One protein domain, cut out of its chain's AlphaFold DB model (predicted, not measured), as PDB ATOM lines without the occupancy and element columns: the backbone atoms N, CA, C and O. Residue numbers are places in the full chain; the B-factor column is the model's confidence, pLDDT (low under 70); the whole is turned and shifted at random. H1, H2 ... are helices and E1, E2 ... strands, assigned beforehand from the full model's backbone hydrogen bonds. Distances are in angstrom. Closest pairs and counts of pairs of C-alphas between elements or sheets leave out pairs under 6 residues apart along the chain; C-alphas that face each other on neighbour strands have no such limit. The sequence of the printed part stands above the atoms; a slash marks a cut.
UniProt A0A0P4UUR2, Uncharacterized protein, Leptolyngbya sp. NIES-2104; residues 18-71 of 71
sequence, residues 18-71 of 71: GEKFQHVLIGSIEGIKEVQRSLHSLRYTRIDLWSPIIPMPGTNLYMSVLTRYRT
ATOM      1  N   GLY A  18      11.125  82.666 261.858       62.41
ATOM      2  CA  GLY A  18      11.399  82.683 263.300       62.41
ATOM      3  C   GLY A  18      11.742  84.078 263.825       62.41
ATOM      4  O   GLY A  18      12.244  84.922 263.085       62.41
ATOM      5  N   GLU A  19      11.546  84.321 265.127       71.88
ATOM      6  CA  GLU A  19      11.995  85.566 265.769       71.88
ATOM      7  C   GLU A  19      13.519  85.709 265.595       71.88
ATOM      8  O   GLU A  19      14.300  84.854 266.038       71.88
ATOM      9  N   LYS A  20      13.941  86.770 264.896       73.38
ATOM     10  CA  LYS A  20      15.347  87.053 264.592       73.38
ATOM     11  C   LYS A  20      16.044  87.585 265.845       73.38
ATOM     12  O   LYS A  20      15.783  88.696 266.296       73.38
ATOM     13  N   PHE A  21      16.995  86.820 266.365       80.12
ATOM     14  CA  PHE A  21      17.906  87.242 267.424       80.12
ATOM     15  C   PHE A  21      19.238  87.669 266.817       80.12
ATOM     16  O   PHE A  21      19.995  86.839 266.310       80.12
ATOM     17  N   GLN A  22      19.549  88.962 266.905       87.00
ATOM     18  CA  GLN A  22      20.794  89.525 266.389       87.00
ATOM     19  C   GLN A  22      21.668  90.054 267.527       87.00
ATOM     20  O   GLN A  22      21.210  90.825 268.364       87.00
ATOM     21  N   HIS A  23      22.934  89.640 267.552       91.12
ATOM     22  CA  HIS A  23      23.944  90.176 268.465       91.12
ATOM     23  C   HIS A  23      25.049  90.839 267.653       91.12
ATOM     24  O   HIS A  23      25.460  90.313 266.619       91.12
ATOM     25  N   VAL A  24      25.557  91.967 268.142       95.06
ATOM     26  CA  VAL A  24      26.689  92.674 267.541       95.06
ATOM     27  C   VAL A  24      27.770  92.816 268.598       95.06
ATOM     28  O   VAL A  24      27.524  93.356 269.675       95.06
ATOM     29  N   LEU A  25      28.966  92.324 268.293       96.50
ATOM     30  CA  LEU A  25      30.157  92.573 269.095       96.50
ATOM     31  C   LEU A  25      30.927  93.724 268.466       96.50
ATOM     32  O   LEU A  25      31.172  93.687 267.262       96.50
ATOM     33  N   ILE A  26      31.310  94.712 269.274       96.88
ATOM     34  CA  ILE A  26      32.154  95.841 268.873       96.88
ATOM     35  C   ILE A  26      33.335  95.914 269.838       96.88
ATOM     36  O   ILE A  26      33.141  95.903 271.052       96.88
ATOM     37  N   GLY A  27      34.556  95.980 269.313       97.00
ATOM     38  CA  GLY A  27      35.761  96.005 270.141       97.00
ATOM     39  C   GLY A  27      37.043  95.797 269.346       97.00
ATOM     40  O   GLY A  27      37.061  95.961 268.126       97.00
ATOM     41  N   SER A  28      38.123  95.419 270.031       97.62
ATOM     42  CA  SER A  28      39.333  94.926 269.367       97.62
ATOM     43  C   SER A  28      39.087  93.553 268.729       97.62
ATOM     44  O   SER A  28      38.179  92.819 269.130       97.62
ATOM     45  N   ILE A  29      39.921  93.176 267.754       97.12
ATOM     46  CA  ILE A  29      39.860  91.844 267.129       97.12
ATOM     47  C   ILE A  29      39.995  90.749 268.197       97.12
ATOM     48  O   ILE A  29      39.284  89.744 268.156       97.12
ATOM     49  N   GLU A  30      40.903  90.942 269.150       97.69
ATOM     50  CA  GLU A  30      41.200  90.002 270.227       97.69
ATOM     51  C   GLU A  30      39.999  89.848 271.160       97.69
ATOM     52  O   GLU A  30      39.582  88.720 271.422       97.69
ATOM     53  N   GLY A  31      39.391  90.965 271.577       97.81
ATOM     54  CA  GLY A  31      38.218  90.956 272.450       97.81
ATOM     55  C   GLY A  31      37.009  90.294 271.792       97.81
ATOM     56  O   GLY A  31      36.328  89.480 272.413       97.81
ATOM     57  N   ILE A  32      36.776  90.554 270.500       97.75
ATOM     58  CA  ILE A  32      35.700  89.888 269.748       97.75
ATOM     59  C   ILE A  32      35.932  88.374 269.703       97.75
ATOM     60  O   ILE A  32      35.020  87.604 270.002       97.75
ATOM     61  N   LYS A  33      37.152  87.931 269.373       97.19
ATOM     62  CA  LYS A  33      37.491  86.500 269.326       97.19
ATOM     63  C   LYS A  33      37.354  85.831 270.690       97.19
ATOM     64  O   LYS A  33      36.916  84.683 270.759       97.19
ATOM     65  N   GLU A  34      37.731  86.518 271.763       97.81
ATOM     66  CA  GLU A  34      37.576  86.022 273.128       97.81
ATOM     67  C   GLU A  34      36.101  85.810 273.474       97.81
ATOM     68  O   GLU A  34      35.721  84.707 273.866       97.81
ATOM     69  N   VAL A  35      35.242  86.806 273.235       97.06
ATOM     70  CA  VAL A  35      33.802  86.680 273.500       97.06
ATOM     71  C   VAL A  35      33.171  85.579 272.647       97.06
ATOM     72  O   VAL A  35      32.410  84.768 273.171       97.06
ATOM     73  N   GLN A  36      33.519  85.478 271.360       95.94
ATOM     74  CA  GLN A  36      33.042  84.391 270.494       95.94
ATOM     75  C   GLN A  36      33.412  83.007 271.050       95.94
ATOM     76  O   GLN A  36      32.567  82.110 271.082       95.94
ATOM     77  N   ARG A  37      34.652  82.830 271.529       96.38
ATOM     78  CA  ARG A  37      35.113  81.576 272.151       96.38
ATOM     79  C   ARG A  37      34.397  81.290 273.468       96.38
ATOM     80  O   ARG A  37      34.020  80.143 273.696       96.38
ATOM     81  N   SER A  38      34.176  82.304 274.299       96.81
ATOM     82  CA  SER A  38      33.448  82.177 275.566       96.81
ATOM     83  C   SER A  38      31.983  81.798 275.345       96.81
ATOM     84  O   SER A  38      31.465  80.888 275.982       96.81
ATOM     85  N   LEU A  39      31.303  82.415 274.378       94.69
ATOM     86  CA  LEU A  39      29.928  82.040 274.035       94.69
ATOM     87  C   LEU A  39      29.853  80.635 273.421       94.69
ATOM     88  O   LEU A  39      28.883  79.909 273.646       94.69
ATOM     89  N   HIS A  40      30.887  80.227 272.685       93.06
ATOM     90  CA  HIS A  40      31.000  78.862 272.186       93.06
ATOM     91  C   HIS A  40      31.189  77.832 273.303       93.06
ATOM     92  O   HIS A  40      30.502  76.810 273.307       93.06
ATOM     93  N   SER A  41      32.064  78.094 274.280       96.25
ATOM     94  CA  SER A  41      32.285  77.177 275.407       96.25
ATOM     95  C   SER A  41      31.036  77.015 276.280       96.25
ATOM     96  O   SER A  41      30.760  75.915 276.757       96.25
ATOM     97  N   LEU A  42      30.223  78.069 276.396       95.88
ATOM     98  CA  LEU A  42      28.917  78.051 277.061       95.88
ATOM     99  C   LEU A  42      27.808  77.372 276.238       95.88
ATOM    100  O   LEU A  42      26.656  77.352 276.666       95.88
ATOM    101  N   ARG A  43      28.125  76.830 275.053       91.81
ATOM    102  CA  ARG A  43      27.163  76.252 274.094       91.81
ATOM    103  C   ARG A  43      26.054  77.226 273.681       91.81
ATOM    104  O   ARG A  43      25.009  76.802 273.191       91.81
ATOM    105  N   TYR A  44      26.285  78.528 273.847       89.56
ATOM    106  CA  TYR A  44      25.329  79.556 273.460       89.56
ATOM    107  C   TYR A  44      25.234  79.654 271.938       89.56
ATOM    108  O   TYR A  44      24.138  79.743 271.394       89.56
ATOM    109  N   THR A  45      26.369  79.610 271.236       89.94
ATOM    110  CA  THR A  45      26.435  79.699 269.769       89.94
ATOM    111  C   THR A  45      27.649  78.955 269.214       89.94
ATOM    112  O   THR A  45      28.603  78.698 269.945       89.94
ATOM    113  N   ARG A  46      27.651  78.631 267.917       88.25
ATOM    114  CA  ARG A  46      28.845  78.121 267.230       88.25
ATOM    115  C   ARG A  46      29.683  79.264 266.660       88.25
ATOM    116  O   ARG A  46      29.149  80.314 266.309       88.25
ATOM    117  N   ILE A  47      30.995  79.054 266.556       86.44
ATOM    118  CA  ILE A  47      31.936  80.072 266.054       86.44
ATOM    119  C   ILE A  47      31.670  80.406 264.576       86.44
ATOM    120  O   ILE A  47      31.788  81.557 264.180       86.44
ATOM    121  N   ASP A  48      31.256  79.427 263.774       88.00
ATOM    122  CA  ASP A  48      30.996  79.576 262.338       88.00
ATOM    123  C   ASP A  48      29.683  80.296 261.998       88.00
ATOM    124  O   ASP A  48      29.442  80.607 260.836       88.00
ATOM    125  N   LEU A  49      28.843  80.585 262.997       88.62
ATOM    126  CA  LEU A  49      27.617  81.372 262.817       88.62
ATOM    127  C   LEU A  49      27.860  82.884 262.882       88.62
ATOM    128  O   LEU A  49      26.947  83.667 262.623       88.62
ATOM    129  N   TRP A  50      29.064  83.303 263.265       93.00
ATOM    130  CA  TRP A  50      29.434  84.709 263.302       93.00
ATOM    131  C   TRP A  50      29.870  85.191 261.924       93.00
ATOM    132  O   TRP A  50      30.588  84.499 261.201       93.00
ATOM    133  N   SER A  51      29.500  86.423 261.582       93.81
ATOM    134  CA  SER A  51      30.049  87.100 260.413       93.81
ATOM    135  C   SER A  51      31.565  87.281 260.559       93.81
ATOM    136  O   SER A  51      32.079  87.365 261.686       93.81
ATOM    137  N   PRO A  52      32.293  87.459 259.441       94.69
ATOM    138  CA  PRO A  52      33.670  87.929 259.484       94.69
ATOM    139  C   PRO A  52      33.813  89.179 260.361       94.69
ATOM    140  O   PRO A  52      32.898  90.005 260.435       94.69
ATOM    141  N   ILE A  53      34.969  89.306 261.013       96.19
ATOM    142  CA  ILE A  53      35.324  90.506 261.769       96.19
ATOM    143  C   ILE A  53      35.720  91.584 260.760       96.19
ATOM    144  O   ILE A  53      36.694  91.408 260.027       96.19
ATOM    145  N   ILE A  54      34.975  92.685 260.724       95.31
ATOM    146  CA  ILE A  54      35.203  93.796 259.793       95.31
ATOM    147  C   ILE A  54      35.556  95.078 260.556       95.31
ATOM    148  O   ILE A  54      35.065  95.271 261.670       95.31
ATOM    149  N   PRO A  55      36.414  95.952 260.003       96.19
ATOM    150  CA  PRO A  55      36.711  97.240 260.620       96.19
ATOM    151  C   PRO A  55      35.486  98.159 260.567       96.19
ATOM    152  O   PRO A  55      34.770  98.196 259.565       96.19
ATOM    153  N   MET A  56      35.265  98.930 261.630       93.69
ATOM    154  CA  MET A  56      34.217  99.946 261.668       93.69
ATOM    155  C   MET A  56      34.728 101.270 261.076       93.69
ATOM    156  O   MET A  56      35.730 101.804 261.565       93.69
ATOM    157  N   PRO A  57      34.047 101.843 260.064       89.88
ATOM    158  CA  PRO A  57      34.469 103.090 259.432       89.88
ATOM    159  C   PRO A  57      34.632 104.237 260.436       89.88
ATOM    160  O   PRO A  57      33.774 104.449 261.289       89.88
ATOM    161  N   GLY A  58      35.727 104.993 260.321       91.94
ATOM    162  CA  GLY A  58      35.979 106.165 261.169       91.94
ATOM    163  C   GLY A  58      36.359 105.846 262.619       91.94
ATOM    164  O   GLY A  58      36.361 106.748 263.451       91.94
ATOM    165  N   THR A  59      36.686 104.588 262.935       93.31
ATOM    166  CA  THR A  59      37.107 104.167 264.278       93.31
ATOM    167  C   THR A  59      38.285 103.191 264.216       93.31
ATOM    168  O   THR A  59      38.576 102.627 263.165       93.31
ATOM    169  N   ASN A  60      38.920 102.940 265.365       93.56
ATOM    170  CA  ASN A  60      39.908 101.863 265.536       93.56
ATOM    171  C   ASN A  60      39.268 100.555 266.043       93.56
ATOM    172  O   ASN A  60      39.950  99.711 266.625       93.56
ATOM    173  N   LEU A  61      37.949 100.415 265.894       96.12
ATOM    174  CA  LEU A  61      37.184  99.271 266.377       96.12
ATOM    175  C   LEU A  61      36.809  98.344 265.226       96.12
ATOM    176  O   LEU A  61      36.795  98.714 264.051       96.12
ATOM    177  N   TYR A  62      36.474  97.124 265.603       97.75
ATOM    178  CA  TYR A  62      36.000  96.079 264.720       97.75
ATOM    179  C   TYR A  62      34.611  95.638 265.149       97.75
ATOM    180  O   TYR A  62      34.207  95.870 266.289       97.75
ATOM    181  N   MET A  63      33.900  94.973 264.243       96.94
ATOM    182  CA  MET A  63      32.603  94.388 264.534       96.94
ATOM    183  C   MET A  63      32.435  92.985 263.961       96.94
ATOM    184  O   MET A  63      33.026  92.641 262.937       96.94
ATOM    185  N   SER A  64      31.592  92.188 264.613       96.38
ATOM    186  CA  SER A  64      31.099  90.902 264.110       96.38
ATOM    187  C   SER A  64      29.655  90.696 264.559       96.38
ATOM    188  O   SER A  64      29.275  91.083 265.667       96.38
ATOM    189  N   VAL A  65      28.845  90.108 263.685       95.12
ATOM    190  CA  VAL A  65      27.402  89.946 263.862       95.12
ATOM    191  C   VAL A  65      27.061  88.466 263.960       95.12
ATOM    192  O   VAL A  65      27.507  87.666 263.141       95.12
ATOM    193  N   LEU A  66      26.241  88.106 264.942       92.69
ATOM    194  CA  LEU A  66      25.590  86.804 265.031       92.69
ATOM    195  C   LEU A  66      24.111  86.979 264.707       92.69
ATOM    196  O   LEU A  66      23.413  87.693 265.427       92.69
ATOM    197  N   THR A  67      23.636  86.274 263.685       84.75
ATOM    198  CA  THR A  67      22.210  86.183 263.355       84.75
ATOM    199  C   THR A  67      21.716  84.784 263.685       84.75
ATOM    200  O   THR A  67      22.248  83.788 263.193       84.75
ATOM    201  N   ARG A  68      20.699  84.694 264.539       78.94
ATOM    202  CA  ARG A  68      20.006  83.448 264.868       78.94
ATOM    203  C   ARG A  68      18.513  83.635 264.681       78.94
ATOM    204  O   ARG A  68      17.996  84.732 264.843       78.94
ATOM    205  N   TYR A  69      17.834  82.535 264.407       71.38
ATOM    206  CA  TYR A  69      16.383  82.476 264.369       71.38
ATOM    207  C   TYR A  69      15.947  81.557 265.496       71.38
ATOM    208  O   TYR A  69      16.496  80.459 265.643       71.38
ATOM    209  N   ARG A  70      15.011  82.021 266.320       65.06
ATOM    210  CA  ARG A  70      14.326  81.156 267.272       65.06
ATOM    211  C   ARG A  70      13.367  80.278 266.476       65.06
ATOM    212  O   ARG A  70      12.393  80.783 265.930       65.06
ATOM    213  N   THR A  71      13.715  79.001 266.360       58.09
ATOM    214  CA  THR A  71      12.788  77.923 265.985       58.09
ATOM    215  C   THR A  71      11.818  77.642 267.112       58.09
ATOM    216  O   THR A  71      12.289  77.663 268.276       58.09
TER     217      THR A  71
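This is residues 18 to 71 of the 71 residues of an uncharacterized protein of Leptolyngbya sp. NIES-2104 (UniProt A0A0P4UUR2). A long ribbon of two antiparallel strands, E1 and E2, has one helix, H1, folded back along part of it and nearest to it with residues 29 to 36. A long loop, residues 42 to 61, leads from H1 back to E2, and its residues 54 to 55 pair antiparallel with residues 62 to 63 of E2. The printed part has 54 residues, in the order E1, H1, E2, of mixed class; it is only just compact, close to loose, with a radius of gyration of the C-alphas of 11.6 A, and only just flat, spanning 37 by 23 by 13 A.

E1, residues 19 to 27, begins at C-alpha 19 (11.995, 85.566, 265.769) and is 26.3 A long. H1, residues 29 to 41, is 18.5 A long. E2, residues 62 to 70, is 26.4 A long and ends at C-alpha 70 (14.326, 81.156, 267.272).

E1 and E2 are antiparallel at 163 degrees, with N 23 and O 66 within hydrogen-bond range at 2.9 A. The closest C-alphas of E1 and H1, Leu 25 and Ile 32, are 6.2 A apart; those of H1 and E2, Ile 29 and Tyr 62, 6.2 A. In H1 every O i to N i+4 pair is within hydrogen-bond range.

The farthest C-alphas, Gly 58 and Thr 71, are 36.9 A apart. The printed part has no cut; the link from H1 to E2 is long. Residues 18, 70 and 71 have pLDDT under 70.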